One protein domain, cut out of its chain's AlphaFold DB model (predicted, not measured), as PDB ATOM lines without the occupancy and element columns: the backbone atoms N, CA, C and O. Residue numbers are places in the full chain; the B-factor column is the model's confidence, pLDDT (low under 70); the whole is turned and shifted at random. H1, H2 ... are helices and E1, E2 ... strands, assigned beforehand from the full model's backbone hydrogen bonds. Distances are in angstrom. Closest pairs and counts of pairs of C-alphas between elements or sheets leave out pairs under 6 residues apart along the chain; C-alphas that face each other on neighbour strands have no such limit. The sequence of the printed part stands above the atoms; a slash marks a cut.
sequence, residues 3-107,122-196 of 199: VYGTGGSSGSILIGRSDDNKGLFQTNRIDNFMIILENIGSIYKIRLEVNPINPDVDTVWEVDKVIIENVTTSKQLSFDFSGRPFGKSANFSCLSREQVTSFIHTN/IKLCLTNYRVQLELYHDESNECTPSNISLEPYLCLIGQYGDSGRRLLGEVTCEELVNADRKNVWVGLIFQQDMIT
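What this domain is: This is residues 3 to 107 and 122 to 196 of the 199 residues of the protein "PLAT domain-containing protein" of Trichobilharzia regenti (UniProt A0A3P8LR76). With little regular structure, this is a small sandwich, sheet E1-E2-E8 face to face with hairpin E4-E5; sheet E3-E6-E7 continues it, and ribbon E9-E10 and loops stretch toward H1. It is mostly strand, 61 of 180 printed residues lying in E1 to E9, H1, then E10; each sheet is antiparallel. Loose, with a radius of gyration of the C-alphas of 19.5 A, it spans 64 by 44 by 28 A.

How they stand to each other: Residues 3 to 5 (E1) and 43 to 49 (E2) form a hairpin, N 4 to O 45 2.8 A. The closest C-alphas of residues 75 to 80 (E5) and 96 to 100 (E8), Phe 79 and Gln 99, are 5.9 A apart. Residues 173 to 177 (H1) have their O i to N i+4 pair within hydrogen-bond range.

Where its parts are: C-alpha 3 is at (168.281, 131.821, 143.465). Residues 123 to 131 (E9) span 24.8 A; residues 186 to 195 (E10), 27.3 A, end at (184.730, 128.960, 133.159).

The domain as a whole: Across the cut, C-alphas 107 and 122 are 19.7 A apart. Links E1 to E2 and E9 to H1 are long. pLDDT is under 70 in 59 residues.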
ATOM      1  N   VAL A   3     166.856 131.569 143.220       94.88
ATOM      2  CA  VAL A   3     168.281 131.821 143.465       94.88
ATOM      3  C   VAL A   3     169.082 130.636 142.942       94.88
ATOM      4  O   VAL A   3     168.743 129.486 143.216       94.88
ATOM      5  N   TYR A   4     170.142 130.911 142.187       92.25
ATOM      6  CA  TYR A   4     171.001 129.896 141.588       92.25
ATOM      7  C   TYR A   4     172.403 129.990 142.169       92.25
ATOM      8  O   TYR A   4     173.011 131.067 142.200       92.25
ATOM      9  N   GLY A   5     172.921 128.842 142.587       90.19
ATOM     10  CA  GLY A   5     174.290 128.686 143.040       90.19
ATOM     11  C   GLY A   5     174.979 127.493 142.389       90.19
ATOM     12  O   GLY A   5     174.383 126.732 141.625       90.19
ATOM     13  N   THR A   6     176.275 127.349 142.643       86.50
ATOM     14  CA  THR A   6     177.116 126.314 142.014       86.50
ATOM     15  C   THR A   6     176.645 124.881 142.283       86.50
ATOM     16  O   THR A   6     176.994 123.985 141.526       86.50
ATOM     17  N   GLY A   7     175.883 124.658 143.359       86.69
ATOM     18  CA  GLY A   7     175.326 123.355 143.736       86.69
ATOM     19  C   GLY A   7     173.888 123.112 143.270       86.69
ATOM     20  O   GLY A   7     173.366 122.029 143.510       86.69
ATOM     21  N   GLY A   8     173.230 124.088 142.631       89.50
ATOM     22  CA  GLY A   8     171.847 123.949 142.169       89.50
ATOM     23  C   GLY A   8     171.037 125.242 142.251       89.50
ATOM     24  O   GLY A   8     171.573 126.347 142.184       89.50
ATOM     25  N   SER A   9     169.719 125.111 142.391       92.06
ATOM     26  CA  SER A   9     168.808 126.251 142.543       92.06
ATOM     27  C   SER A   9     167.927 126.086 143.773       92.06
ATOM     28  O   SER A   9     167.650 124.965 144.185       92.06
ATOM     29  N   SER A  10     167.435 127.197 144.313       94.44
ATOM     30  CA  SER A  10     166.492 127.206 145.435       94.44
ATOM     31  C   SER A  10     165.086 126.713 145.081       94.44
ATOM     32  O   SER A  10     164.229 126.644 145.956       94.44
ATOM     33  N   GLY A  11     164.795 126.497 143.794       91.88
ATOM     34  CA  GLY A  11     163.420 126.467 143.305       91.88
ATOM     35  C   GLY A  11     162.703 127.814 143.475       91.88
ATOM     36  O   GLY A  11     163.304 128.833 143.839       91.88
ATOM     37  N   SER A  12     161.404 127.823 143.174       91.88
ATOM     38  CA  SER A  12     160.563 129.022 143.241       91.88
ATOM     39  C   SER A  12     160.232 129.412 144.680       91.88
ATOM     40  O   SER A  12     159.534 128.698 145.390       91.88
ATOM     41  N   ILE A  13     160.676 130.602 145.072       94.50
ATOM     42  CA  ILE A  13     160.382 131.257 146.347       94.50
ATOM     43  C   ILE A  13     159.319 132.334 146.111       94.50
ATOM     44  O   ILE A  13     159.539 133.280 145.340       94.50
ATOM     45  N   LEU A  14     158.177 132.210 146.790       92.31
ATOM     46  CA  LEU A  14     157.158 133.256 146.856       92.31
ATOM     47  C   LEU A  14     157.592 134.314 147.876       92.31
ATOM     48  O   LEU A  14     157.647 134.040 149.071       92.31
ATOM     49  N   ILE A  15     157.899 135.519 147.397       92.69
ATOM     50  CA  ILE A  15     158.408 136.620 148.236       92.69
ATOM     51  C   ILE A  15     157.307 137.578 148.721       92.69
ATOM     52  O   ILE A  15     157.536 138.360 149.635       92.69
ATOM     53  N   GLY A  16     156.098 137.470 148.165       88.69
ATOM     54  CA  GLY A  16     154.897 138.181 148.610       88.69
ATOM     55  C   GLY A  16     154.063 138.692 147.438       88.69
ATOM     56  O   GLY A  16     154.291 138.295 146.293       88.69
ATOM     57  N   ARG A  17     153.079 139.544 147.742       87.38
ATOM     58  CA  ARG A  17     152.178 140.177 146.770       87.38
ATOM     59  C   ARG A  17     151.976 141.646 147.131       87.38
ATOM     60  O   ARG A  17     152.078 142.004 148.298       87.38
ATOM     61  N   SER A  18     151.679 142.485 146.144       83.88
ATOM     62  CA  SER A  18     151.460 143.920 146.367       83.88
ATOM     63  C   SER A  18     150.096 144.256 146.976       83.88
ATOM     64  O   SER A  18     149.934 145.330 147.549       83.88
ATOM     65  N   ASP A  19     149.123 143.353 146.876       82.94
ATOM     66  CA  ASP A  19     147.764 143.508 147.404       82.94
ATOM     67  C   ASP A  19     147.556 142.824 148.765       82.94
ATOM     68  O   ASP A  19     146.428 142.721 149.246       82.94
ATOM     69  N   ASP A  20     148.631 142.330 149.387       83.31
ATOM     70  CA  ASP A  20     148.546 141.666 150.680       83.31
ATOM     71  C   ASP A  20     148.608 142.651 151.862       83.31
ATOM     72  O   ASP A  20     149.024 143.805 151.755       83.31
ATOM     73  N   ASN A  21     148.226 142.163 153.044       83.94
ATOM     74  CA  ASN A  21     148.234 142.958 154.276       83.94
ATOM     75  C   ASN A  21     149.648 143.359 154.743       83.94
ATOM     76  O   ASN A  21     149.773 144.152 155.675       83.94
ATOM     77  N   LYS A  22     150.714 142.797 154.154       82.50
ATOM     78  CA  LYS A  22     152.100 143.189 154.456       82.50
ATOM     79  C   LYS A  22     152.476 144.456 153.689       82.50
ATOM     80  O   LYS A  22     153.426 145.141 154.071       82.50
ATOM     81  N   GLY A  23     151.735 144.765 152.621       83.25
ATOM     82  CA  GLY A  23     151.920 145.946 151.795       83.25
ATOM     83  C   GLY A  23     153.311 145.997 151.181       83.25
ATOM     84  O   GLY A  23     153.888 147.075 151.125       83.25
ATOM     85  N   LEU A  24     153.892 144.854 150.812       89.44
ATOM     86  CA  LEU A  24     155.193 144.801 150.137       89.44
ATOM     87  C   LEU A  24     155.059 145.265 148.676       89.44
ATOM     88  O   LEU A  24     153.956 145.364 148.142       89.44
ATOM     89  N   PHE A  25     156.187 145.544 148.027       90.31
ATOM     90  CA  PHE A  25     156.314 145.823 146.592       90.31
ATOM     91  C   PHE A  25     155.491 147.021 146.106       90.31
ATOM     92  O   PHE A  25     154.968 147.029 144.992       90.31
ATOM     93  N   GLN A  26     155.374 148.047 146.951       88.56
ATOM     94  CA  GLN A  26     154.738 149.312 146.586       88.56
ATOM     95  C   GLN A  26     155.704 150.194 145.791       88.56
ATOM     96  O   GLN A  26     156.924 150.095 145.933       88.56
ATOM     97  N   THR A  27     155.152 151.095 144.978       88.31
ATOM     98  CA  THR A  27     155.953 152.079 144.239       88.31
ATOM     99  C   THR A  27     156.836 152.905 145.184       88.31
ATOM    100  O   THR A  27     156.415 153.265 146.287       88.31
ATOM    101  N   ASN A  28     158.063 153.209 144.750       89.31
ATOM    102  CA  ASN A  28     159.039 154.031 145.476       89.31
ATOM    103  C   ASN A  28     159.391 153.544 146.893       89.31
ATOM    104  O   ASN A  28     159.718 154.352 147.765       89.31
ATOM    105  N   ARG A  29     159.340 152.230 147.142       91.38
ATOM    106  CA  ARG A  29     159.675 151.648 148.444       91.38
ATOM    107  C   ARG A  29     160.870 150.696 148.359       91.38
ATOM    108  O   ARG A  29     161.070 150.008 147.365       91.38
ATOM    109  N   ILE A  30     161.633 150.633 149.449       94.50
ATOM    110  CA  ILE A  30     162.610 149.577 149.721       94.50
ATOM    111  C   ILE A  30     161.966 148.581 150.686       94.50
ATOM    112  O   ILE A  30     161.612 148.943 151.809       94.50
ATOM    113  N   ASP A  31     161.837 147.332 150.254       94.19
ATOM    114  CA  ASP A  31     161.293 146.242 151.059       94.19
ATOM    115  C   ASP A  31     162.398 145.296 151.527       94.19
ATOM    116  O   ASP A  31     163.240 144.868 150.742       94.19
ATOM    117  N   ASN A  32     162.363 144.940 152.813       93.19
ATOM    118  CA  ASN A  32     163.287 143.986 153.418       93.19
ATOM    119  C   ASN A  32     162.500 142.770 153.906       93.19
ATOM    120  O   ASN A  32     161.540 142.906 154.665       93.19
ATOM    121  N   PHE A  33     162.910 141.580 153.483       92.62
ATOM    122  CA  PHE A  33     162.285 140.322 153.875       92.62
ATOM    123  C   PHE A  33     163.324 139.202 153.926       92.62
ATOM    124  O   PHE A  33     164.357 139.252 153.263       92.62
ATOM    125  N   MET A  34     163.037 138.178 154.727       92.69
ATOM    126  CA  MET A  34     163.902 137.011 154.876       92.69
ATOM    127  C   MET A  34     163.517 135.926 153.875       92.69
ATOM    128  O   MET A  34     162.335 135.644 153.676       92.69
ATOM    129  N   ILE A  35     164.524 135.272 153.303       94.00
ATOM    130  CA  ILE A  35     164.373 134.033 152.537       94.00
ATOM    131  C   ILE A  35     165.220 132.942 153.180       94.00
ATOM    132  O   ILE A  35     166.272 133.218 153.755       94.00
ATOM    133  N   ILE A  36     164.764 131.699 153.072       92.56
ATOM    134  CA  ILE A  36     165.514 130.530 153.520       92.56
ATOM    135  C   ILE A  36     166.004 129.816 152.270       92.56
ATOM    136  O   ILE A  36     165.212 129.487 151.389       92.56
ATOM    137  N   LEU A  37     167.316 129.614 152.192       92.62
ATOM    138  CA  LEU A  37     167.963 128.882 151.116       92.62
ATOM    139  C   LEU A  37     168.598 127.627 151.705       92.62
ATOM    140  O   LEU A  37     169.250 127.689 152.748       92.62
ATOM    141  N   GLU A  38     168.432 126.502 151.021       89.75
ATOM    142  CA  GLU A  38     169.265 125.329 151.267       89.75
ATOM    143  C   GLU A  38     170.715 125.603 150.835       89.75
ATOM    144  O   GLU A  38     171.035 126.648 150.256       89.75
ATOM    145  N   ASN A  39     171.619 124.661 151.105       89.06
ATOM    146  CA  ASN A  39     172.998 124.773 150.647       89.06
ATOM    147  C   ASN A  39     173.089 124.592 149.122       89.06
ATOM    148  O   ASN A  39     173.343 123.499 148.624       89.06
ATOM    149  N   ILE A  40     172.912 125.691 148.390       91.06
ATOM    150  CA  ILE A  40     173.011 125.757 146.925       91.06
ATOM    151  C   ILE A  40     174.415 126.165 146.439       91.06
ATOM    152  O   ILE A  40     174.614 126.419 145.251       91.06
ATOM    153  N   GLY A  41     175.406 126.229 147.335       89.56
ATOM    154  CA  GLY A  41     176.764 126.683 147.027       89.56
ATOM    155  C   GLY A  41     176.871 128.196 146.791       89.56
ATOM    156  O   GLY A  41     176.076 128.982 147.308       89.56
ATOM    157  N   SER A  42     177.876 128.620 146.021       87.75
ATOM    158  CA  SER A  42     178.122 130.042 145.741       87.75
ATOM    159  C   SER A  42     177.061 130.596 144.793       87.75
ATOM    160  O   SER A  42     176.954 130.133 143.658       87.75
ATOM    161  N   ILE A  43     176.294 131.589 145.248       89.88
ATOM    162  CA  ILE A  43     175.252 132.246 144.449       89.88
ATOM    163  C   ILE A  43     175.903 133.054 143.320       89.88
ATOM    164  O   ILE A  43     176.802 133.855 143.569       89.88
ATOM    165  N   TYR A  44     175.417 132.878 142.090       86.12
ATOM    166  CA  TYR A  44     175.913 133.614 140.916       86.12
ATOM    167  C   TYR A  44     174.809 134.279 140.081       86.12
ATOM    168  O   TYR A  44     175.100 135.189 139.305       86.12
ATOM    169  N   LYS A  45     173.550 133.844 140.220       88.88
ATOM    170  CA  LYS A  45     172.402 134.334 139.443       88.88
ATOM    171  C   LYS A  45     171.148 134.331 140.310       88.88
ATOM    172  O   LYS A  45     170.946 133.421 141.112       88.88
ATOM    173  N   ILE A  46     170.271 135.301 140.091       93.81
ATOM    174  CA  ILE A  46     168.887 135.260 140.564       93.81
ATOM    175  C   ILE A  46     167.927 135.454 139.403       93.81
ATOM    176  O   ILE A  46     168.296 136.006 138.370       93.81
ATOM    177  N   ARG A  47     166.685 135.022 139.596       93.25
ATOM    178  CA  ARG A  47     165.561 135.317 138.718       93.25
ATOM    179  C   ARG A  47     164.416 135.917 139.508       93.25
ATOM    180  O   ARG A  47     163.939 135.314 140.475       93.25
ATOM    181  N   LEU A  48     163.946 137.072 139.064       94.25
ATOM    182  CA  LEU A  48     162.676 137.632 139.495       94.25
ATOM    183  C   LEU A  48     161.610 137.283 138.465       94.25
ATOM    184  O   LEU A  48     161.856 137.360 137.266       94.25
ATOM    185  N   GLU A  49     160.445 136.889 138.960       92.31
ATOM    186  CA  GLU A  49     159.264 136.593 138.158       92.31
ATOM    187  C   GLU A  49     158.083 137.305 138.813       92.31
ATOM    188  O   GLU A  49     157.926 137.225 140.037       92.31
ATOM    189  N   VAL A  50     157.298 138.014 138.006       89.75
ATOM    190  CA  VAL A  50     156.053 138.661 138.401       89.75
ATOM    191  C   VAL A  50     154.889 137.882 137.806       89.75
ATOM    192  O   VAL A  50     154.868 137.580 136.616       89.75
ATOM    193  N   ASN A  51     153.908 137.582 138.647       87.75
ATOM    194  CA  ASN A  51     152.627 137.047 138.214       87.75
ATOM    195  C   ASN A  51     151.597 138.171 138.350       87.75
ATOM    196  O   ASN A  51     151.335 138.593 139.480       87.75
ATOM    197  N   PRO A  52     151.050 138.695 137.237       83.31
ATOM    198  CA  PRO A  52     150.011 139.715 137.284       83.31
ATOM    199  C   PRO A  52     148.798 139.210 138.068       83.31
ATOM    200  O   PRO A  52     148.321 138.102 137.834       83.31
ATOM    201  N   ILE A  53     148.296 140.026 138.994       82.25
ATOM    202  CA  ILE A  53     147.059 139.718 139.730       82.25
ATOM    203  C   ILE A  53     145.847 139.908 138.806       82.25
ATOM    204  O   ILE A  53     144.936 139.088 138.818       82.25
ATOM    205  N   ASN A  54     145.888 140.951 137.969       82.06
ATOM    206  CA  ASN A  54     144.890 141.252 136.948       82.06
ATOM    207  C   ASN A  54     145.572 141.195 135.569       82.06
ATOM    208  O   ASN A  54     146.159 142.195 135.155       82.06
ATOM    209  N   PRO A  55     145.565 140.041 134.880       74.75
ATOM    210  CA  PRO A  55     146.308 139.848 133.631       74.75
ATOM    211  C   PRO A  55     145.813 140.726 132.470       74.75
ATOM    212  O   PRO A  55     146.578 140.975 131.541       74.75
ATOM    213  N   ASP A  56     144.577 141.224 132.554       78.75
ATOM    214  CA  ASP A  56     143.949 142.085 131.542       78.75
ATOM    215  C   ASP A  56     144.296 143.574 131.705       78.75
ATOM    216  O   ASP A  56     143.861 144.410 130.914       78.75
ATOM    217  N   VAL A  57     145.043 143.932 132.755       83.00
ATOM    218  CA  VAL A  57     145.427 145.316 133.036       83.00
ATOM    219  C   VAL A  57     146.903 145.504 132.742       83.00
ATOM    220  O   VAL A  57     147.754 144.847 133.351       83.00
ATOM    221  N   ASP A  58     147.196 146.469 131.871       84.50
ATOM    222  CA  ASP A  58     148.553 146.927 131.599       84.50
ATOM    223  C   ASP A  58     149.262 147.261 132.914       84.50
ATOM    224  O   ASP A  58     148.929 148.215 133.619       84.50
ATOM    225  N   THR A  59     150.243 146.433 133.254       85.56
ATOM    226  CA  THR A  59     150.968 146.515 134.516       85.56
ATOM    227  C   THR A  59     152.445 146.468 134.206       85.56
ATOM    228  O   THR A  59     152.933 145.492 133.637       85.56
ATOM    229  N   VAL A  60     153.160 147.515 134.610       89.00
ATOM    230  CA  VAL A  60     154.615 147.600 134.505       89.00
ATOM    231  C   VAL A  60     155.185 147.840 135.894       89.00
ATOM    232  O   VAL A  60     154.760 148.747 136.607       89.00
ATOM    233  N   TRP A  61     156.145 147.009 136.279       90.75
ATOM    234  CA  TRP A  61     156.865 147.091 137.539       90.75
ATOM    235  C   TRP A  61     158.362 147.150 137.265       90.75
ATOM    236  O   TRP A  61     158.870 146.400 136.438       90.75
ATOM    237  N   GLU A  62     159.081 148.025 137.953       92.94
ATOM    238  CA  GLU A  62     160.527 148.154 137.814       92.94
ATOM    239  C   GLU A  62     161.206 147.943 139.165       92.94
ATOM    240  O   GLU A  62     160.675 148.305 140.217       92.94
ATOM    241  N   VAL A  63     162.380 147.318 139.116       94.56
ATOM    242  CA  VAL A  63     163.240 147.070 140.269       94.56
ATOM    243  C   VAL A  63     164.613 147.601 139.912       94.56
ATOM    244  O   VAL A  63     165.193 147.151 138.932       94.56
ATOM    245  N   ASP A  64     165.162 148.507 140.716       94.25
ATOM    246  CA  ASP A  64     166.516 149.010 140.470       94.25
ATOM    247  C   ASP A  64     167.569 147.953 140.792       94.25
ATOM    248  O   ASP A  64     168.470 147.682 140.007       94.25
ATOM    249  N   LYS A  65     167.478 147.340 141.974       94.38
ATOM    250  CA  LYS A  65     168.449 146.345 142.425       94.38
ATOM    251  C   LYS A  65     167.870 145.403 143.465       94.38
ATOM    252  O   LYS A  65     166.995 145.774 144.242       94.38
ATOM    253  N   VAL A  66     168.445 144.210 143.535       95.69
ATOM    254  CA  VAL A  66     168.237 143.252 144.624       95.69
ATOM    255  C   VAL A  66     169.554 143.066 145.359       95.69
ATOM    256  O   VAL A  66     170.588 142.834 144.732       95.69
ATOM    257  N   ILE A  67     169.511 143.141 146.687       95.00
ATOM    258  CA  ILE A  67     170.651 142.839 147.553       95.00
ATOM    259  C   ILE A  67     170.298 141.595 148.360       95.00
ATOM    260  O   ILE A  67     169.270 141.564 149.034       95.00
ATOM    261  N   ILE A  68     171.141 140.567 148.283       94.19
ATOM    262  CA  ILE A  68     171.031 139.368 149.116       94.19
ATOM    263  C   ILE A  68     172.167 139.396 150.127       94.19
ATOM    264  O   ILE A  68     173.335 139.373 149.745       94.19
ATOM    265  N   GLU A  69     171.817 139.409 151.409       93.19
ATOM    266  CA  GLU A  69     172.766 139.322 152.514       93.19
ATOM    267  C   GLU A  69     172.681 137.954 153.190       93.19
ATOM    268  O   GLU A  69     171.611 137.502 153.600       93.19
ATOM    269  N   ASN A  70     173.827 137.299 153.355       91.12
ATOM    270  CA  ASN A  70     173.924 136.163 154.256       91.12
ATOM    271  C   ASN A  70     174.075 136.683 155.692       91.12
ATOM    272  O   ASN A  70     175.167 137.072 156.094       91.12
ATOM    273  N   VAL A  71     172.998 136.627 156.475       91.31
ATOM    274  CA  VAL A  71     172.946 137.156 157.853       91.31
ATOM    275  C   VAL A  71     173.975 136.549 158.818       91.31
ATOM    276  O   VAL A  71     174.293 137.155 159.832       91.31
ATOM    277  N   THR A  72     174.501 135.354 158.531       90.19
ATOM    278  CA  THR A  72     175.524 134.698 159.368       90.19
ATOM    279  C   THR A  72     176.936 135.182 159.043       90.19
ATOM    280  O   THR A  72     177.771 135.295 159.932       90.19
ATOM    281  N   THR A  73     177.222 135.440 157.765       89.44
ATOM    282  CA  THR A  73     178.569 135.812 157.284       89.44
ATOM    283  C   THR A  73     178.703 137.291 156.929       89.44
ATOM    284  O   THR A  73     179.796 137.729 156.584       89.44
ATOM    285  N   SER A  74     177.592 138.033 156.946       89.38
ATOM    286  CA  SER A  74     177.457 139.435 156.527       89.38
ATOM    287  C   SER A  74     177.908 139.716 155.085       89.38
ATOM    288  O   SER A  74     178.081 140.865 154.687       89.38
ATOM    289  N   LYS A  75     178.099 138.670 154.269       87.12
ATOM    290  CA  LYS A  75     178.425 138.806 152.848       87.12
ATOM    291  C   LYS A  75     177.190 139.239 152.074       87.12
ATOM    292  O   LYS A  75     176.136 138.612 152.198       87.12
ATOM    293  N   GLN A  76     177.356 140.256 151.234       90.50
ATOM    294  CA  GLN A  76     176.310 140.782 150.369       90.50
ATOM    295  C   GLN A  76     176.612 140.512 148.895       90.50
ATOM    296  O   GLN A  76     177.757 140.588 148.450       90.50
ATOM    297  N   LEU A  77     175.559 140.222 148.140       91.00
ATOM    298  CA  LEU A  77     175.565 140.126 146.685       91.00
ATOM    299  C   LEU A  77     174.554 141.123 146.134       91.00
ATOM    300  O   LEU A  77     173.449 141.235 146.668       91.00
ATOM    301  N   SER A  78     174.927 141.829 145.069       91.75
ATOM    302  CA  SER A  78     174.081 142.836 144.430       91.75
ATOM    303  C   SER A  78     173.773 142.437 142.995       91.75
ATOM    304  O   SER A  78     174.662 142.025 142.246       91.75
ATOM    305  N   PHE A  79     172.509 142.601 142.620       92.56
ATOM    306  CA  PHE A  79     171.971 142.290 141.302       92.56
ATOM    307  C   PHE A  79     171.259 143.531 140.765       92.56
ATOM    308  O   PHE A  79     170.238 143.936 141.314       92.56
ATOM    309  N   ASP A  80     171.813 144.142 139.722       92.12
ATOM    310  CA  ASP A  80     171.296 145.375 139.118       92.12
ATOM    311  C   ASP A  80     170.206 145.076 138.076       92.12
ATOM    312  O   ASP A  80     170.467 144.424 137.071       92.12
ATOM    313  N   PHE A  81     168.983 145.534 138.302       93.56
ATOM    314  CA  PHE A  81     167.859 145.402 137.373       93.56
ATOM    315  C   PHE A  81     167.445 146.745 136.754       93.56
ATOM    316  O   PHE A  81     166.474 146.778 135.998       93.56
ATOM    317  N   SER A  82     168.186 147.824 137.016       92.69
ATOM    318  CA  SER A  82     167.836 149.170 136.566       92.69
ATOM    319  C   SER A  82     167.610 149.243 135.050       92.69
ATOM    320  O   SER A  82     168.335 148.640 134.248       92.69
ATOM    321  N   GLY A  83     166.549 149.946 134.643       91.94
ATOM    322  CA  GLY A  83     166.153 150.084 133.243       91.94
ATOM    323  C   GLY A  83     165.581 148.808 132.619       91.94
ATOM    324  O   GLY A  83     165.487 148.711 131.393       91.94
ATOM    325  N   ARG A  84     165.229 147.794 133.424       91.25
ATOM    326  CA  ARG A  84     164.680 146.515 132.948       91.25
ATOM    327  C   ARG A  84     163.306 146.252 133.572       91.25
ATOM    328  O   ARG A  84     163.205 145.446 134.498       91.25
ATOM    329  N   PRO A  85     162.232 146.860 133.037       92.00
ATOM    330  CA  PRO A  85     160.889 146.660 133.567       92.00
ATOM    331  C   PRO A  85     160.433 145.202 133.441       92.00
ATOM    332  O   PRO A  85     160.904 144.454 132.573       92.00
ATOM    333  N   PHE A  86     159.484 144.834 134.293       91.69
ATOM    334  CA  PHE A  86     158.704 143.606 134.311       91.69
ATOM    335  C   PHE A  86     157.237 143.933 134.045       91.69
ATOM    336  O   PHE A  86     156.771 145.014 134.397       91.69
ATOM    337  N   GLY A  87     156.490 142.988 133.488       89.44
ATOM    338  CA  GLY A  87     155.043 143.103 133.343       89.44
ATOM    339  C   GLY A  87     154.547 142.859 131.927       89.44
ATOM    340  O   GLY A  87     155.259 142.279 131.103       89.44
ATOM    341  N   LYS A  88     153.307 143.274 131.679       85.31
ATOM    342  CA  LYS A  88     152.590 143.075 130.420       85.31
ATOM    343  C   LYS A  88     151.841 144.357 130.062       85.31
ATOM    344  O   LYS A  88     151.226 144.978 130.921       85.31
ATOM    345  N   SER A  89     151.935 144.743 128.799       84.31
ATOM    346  CA  SER A  89     151.149 145.784 128.137       84.31
ATOM    347  C   SER A  89     150.969 145.410 126.666       84.31
ATOM    348  O   SER A  89     151.613 144.467 126.196       84.31
ATOM    349  N   ALA A  90     150.188 146.183 125.910       80.50
ATOM    350  CA  ALA A  90     149.957 145.935 124.481       80.50
ATOM    351  C   ALA A  90     151.242 145.733 123.640       80.50
ATOM    352  O   ALA A  90     151.238 144.957 122.691       80.50
ATOM    353  N   ASN A  91     152.350 146.402 123.989       79.44
ATOM    354  CA  ASN A  91     153.601 146.370 123.212       79.44
ATOM    355  C   ASN A  91     154.793 145.762 123.966       79.44
ATOM    356  O   ASN A  91     155.922 145.790 123.475       79.44
ATOM    357  N   PHE A  92     154.586 145.262 125.183       82.38
ATOM    358  CA  PHE A  92     155.674 144.784 126.028       82.38
ATOM    359  C   PHE A  92     155.202 143.634 126.904       82.38
ATOM    360  O   PHE A  92     154.208 143.759 127.608       82.38
ATOM    361  N   SER A  93     155.950 142.534 126.900       84.25
ATOM    362  CA  SER A  93     155.670 141.383 127.751       84.25
ATOM    363  C   SER A  93     156.975 140.777 128.253       84.25
ATOM    364  O   SER A  93     157.743 140.175 127.502       84.25
ATOM    365  N   CYS A  94     157.270 140.976 129.535       86.31
ATOM    366  CA  CYS A  94     158.418 140.375 130.201       86.31
ATOM    367  C   CYS A  94     158.081 140.117 131.669       86.31
ATOM    368  O   CYS A  94     158.265 140.973 132.530       86.31
ATOM    369  N   LEU A  95     157.579 138.920 131.963       88.31
ATOM    370  CA  LEU A  95     157.186 138.545 133.323       88.31
ATOM    371  C   LEU A  95     158.345 138.009 134.165       88.31
ATOM    372  O   LEU A  95     158.209 137.880 135.373       88.31
ATOM    373  N   SER A  96     159.490 137.701 133.559       90.38
ATOM    374  CA  SER A  96     160.631 137.127 134.267       90.38
ATOM    375  C   SER A  96     161.952 137.643 133.720       90.38
ATOM    376  O   SER A  96     162.140 137.701 132.503       90.38
ATOM    377  N   ARG A  97     162.890 137.952 134.619       88.81
ATOM    378  CA  ARG A  97     164.261 138.348 134.286       88.81
ATOM    379  C   ARG A  97     165.267 137.759 135.254       88.81
ATOM    380  O   ARG A  97     165.065 137.723 136.465       88.81
ATOM    381  N   GLU A  98     166.386 137.366 134.686       89.00
ATOM    382  CA  GLU A  98     167.568 136.891 135.368       89.00
ATOM    383  C   GLU A  98     168.561 138.034 135.500       89.00
ATOM    384  O   GLU A  98     168.676 138.884 134.613       89.00
ATOM    385  N   GLN A  99     169.322 138.008 136.585       88.69
ATOM    386  CA  GLN A  99     170.488 138.854 136.715       88.69
ATOM    387  C   GLN A  99     171.598 138.133 137.457       88.69
ATOM    388  O   GLN A  99     171.363 137.336 138.369       88.69
ATOM    389  N   VAL A 100     172.821 138.417 137.032       85.06
ATOM    390  CA  VAL A 100     174.037 137.876 137.626       85.06
ATOM    391  C   VAL A 100     174.554 138.778 138.721       85.06
ATOM    392  O   VAL A 100     174.302 139.983 138.719       85.06
ATOM    393  N   THR A 101     175.291 138.193 139.657       79.12
ATOM    394  CA  THR A 101     175.930 138.985 140.701       79.12
ATOM    395  C   THR A 101     177.005 139.874 140.084       79.12
ATOM    396  O   THR A 101     177.929 139.392 139.430       79.12
ATOM    397  N   SER A 102     176.922 141.178 140.327       67.56
ATOM    398  CA  SER A 102     178.103 142.034 140.270       67.56
ATOM    399  C   SER A 102     178.825 141.869 141.604       67.56
ATOM    400  O   SER A 102     178.237 142.148 142.651       67.56
ATOM    401  N   PHE A 103     180.068 141.385 141.613       56.78
ATOM    402  CA  PHE A 103     180.852 141.356 142.848       56.78
ATOM    403  C   PHE A 103     181.145 142.797 143.284       56.78
ATOM    404  O   PHE A 103     182.019 143.456 142.727       56.78
ATOM    405  N   ILE A 104     180.416 143.292 144.284       46.06
ATOM    406  CA  ILE A 104     180.775 144.530 144.971       46.06
ATOM    407  C   ILE A 104     181.780 144.145 146.054       46.06
ATOM    408  O   ILE A 104     181.413 143.575 147.079       46.06
ATOM    409  N   HIS A 105     183.060 144.444 145.834       40.66
ATOM    410  CA  HIS A 105     184.009 144.523 146.941       40.66
ATOM    411  C   HIS A 105     183.581 145.724 147.793       40.66
ATOM    412  O   HIS A 105     183.797 146.875 147.410       40.66
ATOM    413  N   THR A 106     182.916 145.489 148.925       35.62
ATOM    414  CA  THR A 106     182.691 146.545 149.914       35.62
ATOM    415  C   THR A 106     184.039 146.879 150.539       35.62
ATOM    416  O   THR A 106     184.478 146.244 151.496       35.62
ATOM    417  N   ASN A 107     184.727 147.853 149.949       37.12
ATOM    418  CA  ASN A 107     185.924 148.450 150.510       37.12
ATOM    419  C   ASN A 107     185.556 149.159 151.817       37.12
ATOM    420  O   ASN A 107     185.133 150.309 151.800       37.12
ATOM    421  N   ILE A 122     183.776 133.910 139.340       54.50
ATOM    422  CA  ILE A 122     182.844 133.229 138.447       54.50
ATOM    423  C   ILE A 122     182.738 134.090 137.190       54.50
ATOM    424  O   ILE A 122     181.951 135.035 137.125       54.50
ATOM    425  N   LYS A 123     183.557 133.770 136.186       54.56
ATOM    426  CA  LYS A 123     183.475 134.393 134.871       54.56
ATOM    427  C   LYS A 123     182.313 133.770 134.110       54.56
ATOM    428  O   LYS A 123     182.370 132.609 133.707       54.56
ATOM    429  N   LEU A 124     181.260 134.560 133.947       58.59
ATOM    430  CA  LEU A 124     180.064 134.180 133.209       58.59
ATOM    431  C   LEU A 124     180.241 134.594 131.748       58.59
ATOM    432  O   LEU A 124     180.429 135.775 131.451       58.59
ATOM    433  N   CYS A 125     180.193 133.626 130.837       52.78
ATOM    434  CA  CYS A 125     180.206 133.883 129.402       52.78
ATOM    435  C   CYS A 125     178.766 133.964 128.877       52.78
ATOM    436  O   CYS A 125     177.909 133.137 129.200       52.78
ATOM    437  N   LEU A 126     178.485 135.007 128.096       58.19
ATOM    438  CA  LEU A 126     177.217 135.158 127.389       58.19
ATOM    439  C   LEU A 126     177.335 134.484 126.024       58.19
ATOM    440  O   LEU A 126     178.272 134.774 125.278       58.19
ATOM    441  N   THR A 127     176.360 133.638 125.695       58.16
ATOM    442  CA  THR A 127     176.297 132.935 124.411       58.16
ATOM    443  C   THR A 127     174.957 133.249 123.762       58.16
ATOM    444  O   THR A 127     173.890 132.935 124.287       58.16
ATOM    445  N   ASN A 128     175.004 133.916 122.611       61.47
ATOM    446  CA  ASN A 128     173.802 134.311 121.888       61.47
ATOM    447  C   ASN A 128     173.322 133.157 121.010       61.47
ATOM    448  O   ASN A 128     174.080 132.661 120.177       61.47
ATOM    449  N   TYR A 129     172.053 132.781 121.155       67.94
ATOM    450  CA  TYR A 129     171.415 131.792 120.293       67.94
ATOM    451  C   TYR A 129     170.270 132.431 119.513       67.94
ATOM    452  O   TYR A 129     169.582 133.334 119.989       67.94
ATOM    453  N   ARG A 130     170.048 131.931 118.297       67.94
ATOM    454  CA  ARG A 130     168.874 132.255 117.489       67.94
ATOM    455  C   ARG A 130     167.923 131.070 117.552       67.94
ATOM    456  O   ARG A 130     168.309 129.970 117.165       67.94
ATOM    457  N   VAL A 131     166.705 131.296 118.032       71.06
ATOM    458  CA  VAL A 131     165.664 130.266 118.088       71.06
ATOM    459  C   VAL A 131     164.664 130.523 116.964       71.06
ATOM    460  O   VAL A 131     164.195 131.648 116.794       71.06
ATOM    461  N   GLN A 132     164.373 129.487 116.177       71.12
ATOM    462  CA  GLN A 132     163.344 129.493 115.137       71.12
ATOM    463  C   GLN A 132     162.271 128.474 115.520       71.12
ATOM    464  O   GLN A 132     162.596 127.339 115.864       71.12
ATOM    465  N   LEU A 133     161.008 128.893 115.470       68.88
ATOM    466  CA  LEU A 133     159.848 128.053 115.748       68.88
ATOM    467  C   LEU A 133     159.026 127.915 114.468       68.88
ATOM    468  O   LEU A 133     158.789 128.904 113.780       68.88
ATOM    469  N   GLU A 134     158.599 126.694 114.163       67.31
ATOM    470  CA  GLU A 134     157.675 126.397 113.070       67.31
ATOM    471  C   GLU A 134     156.376 125.872 113.685       67.31
ATOM    472  O   GLU A 134     156.393 124.903 114.446       67.31
ATOM    473  N   LEU A 135     155.266 126.560 113.412       69.69
ATOM    474  CA  LEU A 135     153.943 126.236 113.942       69.69
ATOM    475  C   LEU A 135     153.072 125.693 112.807       69.69
ATOM    476  O   LEU A 135     153.104 126.219 111.694       69.69
ATOM    477  N   TYR A 136     152.301 124.646 113.094       63.22
ATOM    478  CA  TYR A 136     151.393 124.005 112.148       63.22
ATOM    479  C   TYR A 136     149.967 124.021 112.701       63.22
ATOM    480  O   TYR A 136     149.762 123.732 113.881       63.22
ATOM    481  N   HIS A 137     148.999 124.347 111.846       66.06
ATOM    482  CA  HIS A 137     147.573 124.267 112.141       66.06
ATOM    483  C   HIS A 137     146.939 123.185 111.258       66.06
ATOM    484  O   HIS A 137     147.193 123.148 110.055       66.06
ATOM    485  N   ASP A 138     146.154 122.292 111.864       64.12
ATOM    486  CA  ASP A 138     145.438 121.218 111.172       64.12
ATOM    487  C   ASP A 138     143.983 121.636 110.934       64.12
ATOM    488  O   ASP A 138     143.180 121.672 111.867       64.12
ATOM    489  N   GLU A 139     143.655 121.933 109.677       62.09
ATOM    490  CA  GLU A 139     142.321 122.362 109.236       62.09
ATOM    491  C   GLU A 139     141.254 121.254 109.344       62.09
ATOM    492  O   GLU A 139     140.064 121.536 109.222       62.09
ATOM    493  N   SER A 140     141.646 119.990 109.562       62.28
ATOM    494  CA  SER A 140     140.710 118.855 109.602       62.28
ATOM    495  C   SER A 140     139.972 118.696 110.935       62.28
ATOM    496  O   SER A 140     138.937 118.029 110.992       62.28
ATOM    497  N   ASN A 141     140.469 119.330 111.998       56.25
ATOM    498  CA  ASN A 141     139.757 119.441 113.260       56.25
ATOM    499  C   ASN A 141     139.006 120.771 113.265       56.25
ATOM    500  O   ASN A 141     139.609 121.818 113.491       56.25
ATOM    501  N   GLU A 142     137.686 120.728 113.058       54.50
ATOM    502  CA  GLU A 142     136.771 121.841 113.340       54.50
ATOM    503  C   GLU A 142     136.803 122.158 114.846       54.50
ATOM    504  O   GLU A 142     135.891 121.841 115.610       54.50
ATOM    505  N   CYS A 143     137.892 122.760 115.320       52.62
ATOM    506  CA  CYS A 143     137.920 123.394 116.619       52.62
ATOM    507  C   CYS A 143     137.042 124.632 116.470       52.62
ATOM    508  O   CYS A 143     137.466 125.643 115.909       52.62
ATOM    509  N   THR A 144     135.783 124.532 116.896       53.75
ATOM    510  CA  THR A 144     134.899 125.695 116.982       53.75
ATOM    511  C   THR A 144     135.658 126.798 117.725       53.75
ATOM    512  O   THR A 144     136.101 126.541 118.849       53.75
ATOM    513  N   PRO A 145     135.864 127.987 117.130       53.00
ATOM    514  CA  PRO A 145     136.719 129.021 117.696       53.00
ATOM    515  C   PRO A 145     136.018 129.630 118.907       53.00
ATOM    516  O   PRO A 145     135.280 130.604 118.807       53.00
ATOM    517  N   SER A 146     136.196 129.020 120.072       50.88
ATOM    518  CA  SER A 146     135.683 129.540 121.331       50.88
ATOM    519  C   SER A 146     136.844 130.106 122.136       50.88
ATOM    520  O   SER A 146     137.484 129.358 122.860       50.88
ATOM    521  N   ASN A 147     137.108 131.411 122.009       55.00
ATOM    522  CA  ASN A 147     137.890 132.225 122.957       55.00
ATOM    523  C   ASN A 147     139.195 131.597 123.497       55.00
ATOM    524  O   ASN A 147     139.518 131.762 124.673       55.00
ATOM    525  N   ILE A 148     139.955 130.868 122.675       58.09
ATOM    526  CA  ILE A 148     141.270 130.371 123.088       58.09
ATOM    527  C   ILE A 148     142.290 131.472 122.778       58.09
ATOM    528  O   ILE A 148     142.642 131.703 121.623       58.09
ATOM    529  N   SER A 149     142.736 132.154 123.832       64.75
ATOM    530  CA  SER A 149     143.949 132.973 123.835       64.75
ATOM    531  C   SER A 149     145.057 132.153 124.493       64.75
ATOM    532  O   SER A 149     144.904 131.681 125.625       64.75
ATOM    533  N   LEU A 150     146.138 131.898 123.753       71.81
ATOM    534  CA  LEU A 150     147.307 131.178 124.255       71.81
ATOM    535  C   LEU A 150     148.486 132.130 124.403       71.81
ATOM    536  O   LEU A 150     148.761 132.941 123.526       71.81
ATOM    537  N   GLU A 151     149.250 131.944 125.473       77.00
ATOM    538  CA  GLU A 151     150.504 132.657 125.713       77.00
ATOM    539  C   GLU A 151     151.671 131.662 125.753       77.00
ATOM    540  O   GLU A 151     152.151 131.287 126.831       77.00
ATOM    541  N   PRO A 152     152.124 131.157 124.590       78.44
ATOM    542  CA  PRO A 152     153.261 130.257 124.544       78.44
ATOM    543  C   PRO A 152     154.512 130.928 125.115       78.44
ATOM    544  O   PRO A 152     154.783 132.113 124.899       78.44
ATOM    545  N   TYR A 153     155.321 130.136 125.813       83.19
ATOM    546  CA  TYR A 153     156.623 130.563 126.300       83.19
ATOM    547  C   TYR A 153     157.705 129.536 125.975       83.19
ATOM    548  O   TYR A 153     157.445 128.337 125.899       83.19
ATOM    549  N   LEU A 154     158.943 130.009 125.859       82.75
ATOM    550  CA  LEU A 154     160.131 129.161 125.828       82.75
ATOM    551  C   LEU A 154     160.863 129.222 127.172       82.75
ATOM    552  O   LEU A 154     160.966 130.286 127.779       82.75
ATOM    553  N   CYS A 155     161.396 128.089 127.622       84.19
ATOM    554  CA  CYS A 155     162.343 128.012 128.728       84.19
ATOM    555  C   CYS A 155     163.472 127.053 128.338       84.19
ATOM    556  O   CYS A 155     163.207 125.907 127.976       84.19
ATOM    557  N   LEU A 156     164.723 127.516 128.393       80.81
ATOM    558  CA  LEU A 156     165.891 126.653 128.248       80.81
ATOM    559  C   LEU A 156     166.350 126.175 129.617       80.81
ATOM    560  O   LEU A 156     166.442 126.968 130.551       80.81
ATOM    561  N   ILE A 157     166.688 124.893 129.709       82.31
ATOM    562  CA  ILE A 157     167.147 124.244 130.937       82.31
ATOM    563  C   ILE A 157     168.542 123.679 130.678       82.31
ATOM    564  O   ILE A 157     168.758 122.972 129.697       82.31
ATOM    565  N   GLY A 158     169.485 123.983 131.566       78.75
ATOM    566  CA  GLY A 158     170.841 123.447 131.541       78.75
ATOM    567  C   GLY A 158     171.318 123.026 132.931       78.75
ATOM    568  O   GLY A 158     170.609 123.150 133.928       78.75
ATOM    569  N   GLN A 159     172.563 122.556 133.013       74.50
ATOM    570  CA  GLN A 159     173.166 122.082 134.269       74.50
ATOM    571  C   GLN A 159     173.314 123.173 135.349       74.50
ATOM    572  O   GLN A 159     173.486 122.868 136.523       74.50
ATOM    573  N   TYR A 160     173.220 124.445 134.955       74.31
ATOM    574  CA  TYR A 160     173.289 125.621 135.827       74.31
ATOM    575  C   TYR A 160     171.910 126.305 135.960       74.31
ATOM    576  O   TYR A 160     171.776 127.527 136.065       74.31
ATOM    577  N   GLY A 161     170.847 125.505 135.918       79.12
ATOM    578  CA  GLY A 161     169.468 125.975 135.998       79.12
ATOM    579  C   GLY A 161     168.922 126.436 134.651       79.12
ATOM    580  O   GLY A 161     169.384 126.007 133.598       79.12
ATOM    581  N   ASP A 162     167.914 127.300 134.688       83.88
ATOM    582  CA  ASP A 162     167.090 127.604 133.523       83.88
ATOM    583  C   ASP A 162     167.005 129.109 133.200       83.88
ATOM    584  O   ASP A 162     167.502 129.956 133.954       83.88
ATOM    585  N   SER A 163     166.421 129.423 132.037       77.19
ATOM    586  CA  SER A 163     166.266 130.780 131.489       77.19
ATOM    587  C   SER A 163     164.941 131.456 131.844       77.19
ATOM    588  O   SER A 163     164.640 132.509 131.280       77.19
ATOM    589  N   GLY A 164     164.103 130.806 132.659       78.88
ATOM    590  CA  GLY A 164     162.752 131.276 132.941       78.88
ATOM    591  C   GLY A 164     161.831 131.258 131.729       78.88
ATOM    592  O   GLY A 164     162.203 130.852 130.626       78.88
ATOM    593  N   ARG A 165     160.592 131.695 131.960       80.44
ATOM    594  CA  ARG A 165     159.563 131.776 130.923       80.44
ATOM    595  C   ARG A 165     159.808 132.995 130.035       80.44
ATOM    596  O   ARG A 165     159.841 134.127 130.516       80.44
ATOM    597  N   ARG A 166     159.961 132.760 128.734       79.06
ATOM    598  CA  ARG A 166     160.065 133.785 127.690       79.06
ATOM    599  C   ARG A 166     158.818 133.751 126.832       79.06
ATOM    600  O   ARG A 166     158.709 132.881 125.975       79.06
ATOM    601  N   LEU A 167     157.884 134.656 127.105       77.69
ATOM    602  CA  LEU A 167     156.640 134.769 126.346       77.69
ATOM    603  C   LEU A 167     156.950 135.099 124.881       77.69
ATOM    604  O   LEU A 167     157.806 135.936 124.601       77.69
ATOM    605  N   LEU A 168     156.276 134.405 123.967       74.69
ATOM    606  CA  LEU A 168     156.515 134.479 122.522       74.69
ATOM    607  C   LEU A 168     155.462 135.322 121.784       74.69
ATOM    608  O   LEU A 168     155.537 135.456 120.566       74.69
ATOM    609  N   GLY A 169     154.518 135.902 122.527       69.31
ATOM    610  CA  GLY A 169     153.362 136.633 122.013       69.31
ATOM    611  C   GLY A 169     152.054 135.937 122.378       69.31
ATOM    612  O   GLY A 169     152.052 134.751 122.704       69.31
ATOM    613  N   GLU A 170     150.960 136.694 122.359       71.31
ATOM    614  CA  GLU A 170     149.611 136.135 122.423       71.31
ATOM    615  C   GLU A 170     149.273 135.523 121.062       71.31
ATOM    616  O   GLU A 170     149.606 136.093 120.026       71.31
ATOM    617  N   VAL A 171     148.667 134.340 121.072       68.50
ATOM    618  CA  VAL A 171     148.215 133.643 119.870       68.50
ATOM    619  C   VAL A 171     146.708 133.498 119.959       68.50
ATOM    620  O   VAL A 171     146.192 132.803 120.841       68.50
ATOM    621  N   THR A 172     146.012 134.144 119.028       66.19
ATOM    622  CA  THR A 172     144.555 134.067 118.909       66.19
ATOM    623  C   THR A 172     144.140 133.070 117.826       66.19
ATOM    624  O   THR A 172     144.865 132.826 116.859       66.19
ATOM    625  N   CYS A 173     142.943 132.486 117.950       59.88
ATOM    626  CA  CYS A 173     142.403 131.596 116.917       59.88
ATOM    627  C   CYS A 173     142.283 132.278 115.540       59.88
ATOM    628  O   CYS A 173     142.496 131.620 114.527       59.88
ATOM    629  N   GLU A 174     141.988 133.580 115.487       60.47
ATOM    630  CA  GLU A 174     141.897 134.329 114.224       60.47
ATOM    631  C   GLU A 174     143.248 134.412 113.497       60.47
ATOM    632  O   GLU A 174     143.302 134.297 112.271       60.47
ATOM    633  N   GLU A 175     144.349 134.557 114.238       59.00
ATOM    634  CA  GLU A 175     145.706 134.564 113.682       59.00
ATOM    635  C   GLU A 175     146.164 133.175 113.235       59.00
ATOM    636  O   GLU A 175     146.884 133.069 112.244       59.00
ATOM    637  N   LEU A 176     145.730 132.113 113.923       56.22
ATOM    638  CA  LEU A 176     146.036 130.727 113.546       56.22
ATOM    639  C   LEU A 176     145.375 130.314 112.223       56.22
ATOM    640  O   LEU A 176     145.962 129.535 111.478       56.22
ATOM    641  N   VAL A 177     144.185 130.848 111.928       52.84
ATOM    642  CA  VAL A 177     143.412 130.533 110.712       52.84
ATOM    643  C   VAL A 177     143.843 131.389 109.508       52.84
ATOM    644  O   VAL A 177     143.751 130.933 108.373       52.84
ATOM    645  N   ASN A 178     144.353 132.610 109.726       50.88
ATOM    646  CA  ASN A 178     144.714 133.556 108.653       50.88
ATOM    647  C   ASN A 178     146.223 133.675 108.357       50.88
ATOM    648  O   ASN A 178     146.640 134.576 107.623       50.88
ATOM    649  N   ALA A 179     147.081 132.831 108.932       53.69
ATOM    650  CA  ALA A 179     148.522 132.992 108.765       53.69
ATOM    651  C   ALA A 179     149.047 132.386 107.449       53.69
ATOM    652  O   ALA A 179     149.427 131.216 107.392       53.69
ATOM    653  N   ASP A 180     149.234 133.229 106.424       53.97
ATOM    654  CA  ASP A 180     150.384 133.067 105.520       53.97
ATOM    655  C   ASP A 180     151.641 132.833 106.380       53.97
ATOM    656  O   ASP A 180     151.793 133.484 107.415       53.97
ATOM    657  N   ARG A 181     152.546 131.921 105.986       52.97
ATOM    658  CA  ARG A 181     153.757 131.570 106.761       52.97
ATOM    659  C   ARG A 181     154.548 132.822 107.180       52.97
ATOM    660  O   ARG A 181     155.386 133.323 106.429       52.97
ATOM    661  N   LYS A 182     154.316 133.316 108.398       53.56
ATOM    662  CA  LYS A 182     155.045 134.444 108.987       53.56
ATOM    663  C   LYS A 182     156.246 133.906 109.756       53.56
ATOM    664  O   LYS A 182     156.101 133.256 110.785       53.56
ATOM    665  N   ASN A 183     157.447 134.209 109.270       49.16
ATOM    666  CA  ASN A 183     158.678 133.955 110.015       49.16
ATOM    667  C   ASN A 183     158.802 134.979 111.150       49.16
ATOM    668  O   ASN A 183     159.173 136.130 110.909       49.16
ATOM    669  N   VAL A 184     158.504 134.564 112.380       50.34
ATOM    670  CA  VAL A 184     158.725 135.378 113.583       50.34
ATOM    671  C   VAL A 184     160.095 135.042 114.166       50.34
ATOM    672  O   VAL A 184     160.403 133.884 114.448       50.34
ATOM    673  N   TRP A 185     160.938 136.058 114.348       43.88
ATOM    674  CA  TRP A 185     162.246 135.906 114.984       43.88
ATOM    675  C   TRP A 185     162.148 136.265 116.459       43.88
ATOM    676  O   TRP A 185     161.932 137.427 116.796       43.88
ATOM    677  N   VAL A 186     162.376 135.290 117.336       47.00
ATOM    678  CA  VAL A 186     162.525 135.550 118.769       47.00
ATOM    679  C   VAL A 186     164.010 135.507 119.110       47.00
ATOM    680  O   VAL A 186     164.650 134.454 119.114       47.00
ATOM    681  N   GLY A 187     164.583 136.687 119.342       42.31
ATOM    682  CA  GLY A 187     165.947 136.822 119.839       42.31
ATOM    683  C   GLY A 187     165.979 136.507 121.327       42.31
ATOM    684  O   GLY A 187     165.356 137.210 122.119       42.31
ATOM    685  N   LEU A 188     166.705 135.462 121.712       48.25
ATOM    686  CA  LEU A 188     166.864 135.093 123.110       48.25
ATOM    687  C   LEU A 188     168.347 135.141 123.464       48.25
ATOM    688  O   LEU A 188     169.172 134.422 122.903       48.25
ATOM    689  N   ILE A 189     168.686 136.034 124.390       42.22
ATOM    690  CA  ILE A 189     170.031 136.107 124.948       42.22
ATOM    691  C   ILE A 189     170.078 135.115 126.098       42.22
ATOM    692  O   ILE A 189     169.313 135.222 127.062       42.22
ATOM    693  N   PHE A 190     170.973 134.145 125.972       48.19
ATOM    694  CA  PHE A 190     171.194 133.136 126.987       48.19
ATOM    695  C   PHE A 190     172.582 133.287 127.584       48.19
ATOM    696  O   PHE A 190     173.515 133.833 126.994       48.19
ATOM    697  N   GLN A 191     172.701 132.799 128.806       48.53
ATOM    698  CA  GLN A 191     173.937 132.829 129.545       48.53
ATOM    699  C   GLN A 191     174.329 131.397 129.845       48.53
ATOM    700  O   GLN A 191     173.709 130.727 130.670       48.53
ATOM    701  N   GLN A 192     175.356 130.942 129.150       41.91
ATOM    702  CA  GLN A 192     175.898 129.615 129.326       41.91
ATOM    703  C   GLN A 192     177.384 129.729 129.040       41.91
ATOM    704  O   GLN A 192     177.791 129.805 127.888       41.91
ATOM    705  N   ASP A 193     178.144 129.974 130.108       41.84
ATOM    706  CA  ASP A 193     179.215 129.094 130.571       41.84
ATOM    707  C   ASP A 193     179.806 129.655 131.873       41.84
ATOM    708  O   ASP A 193     179.984 130.866 132.026       41.84
ATOM    709  N   MET A 194     180.090 128.765 132.829       44.16
ATOM    710  CA  MET A 194     181.007 129.051 133.933       44.16
ATOM    711  C   MET A 194     182.370 128.497 133.541       44.16
ATOM    712  O   MET A 194     182.551 127.280 133.502       44.16
ATOM    713  N   ILE A 195     183.332 129.376 133.269       44.25
ATOM    714  CA  ILE A 195     184.730 128.960 133.159       44.25
ATOM    715  C   ILE A 195     185.319 129.019 134.565       44.25
ATOM    716  O   ILE A 195     185.658 130.089 135.063       44.25
ATOM    717  N   THR A 196     185.449 127.867 135.217       40.50
ATOM    718  CA  THR A 196     186.329 127.747 136.381       40.50
ATOM    719  C   THR A 196     187.761 127.673 135.863       40.50
ATOM    720  O   THR A 196     188.178 126.639 135.339       40.50
TER     721      THR A 196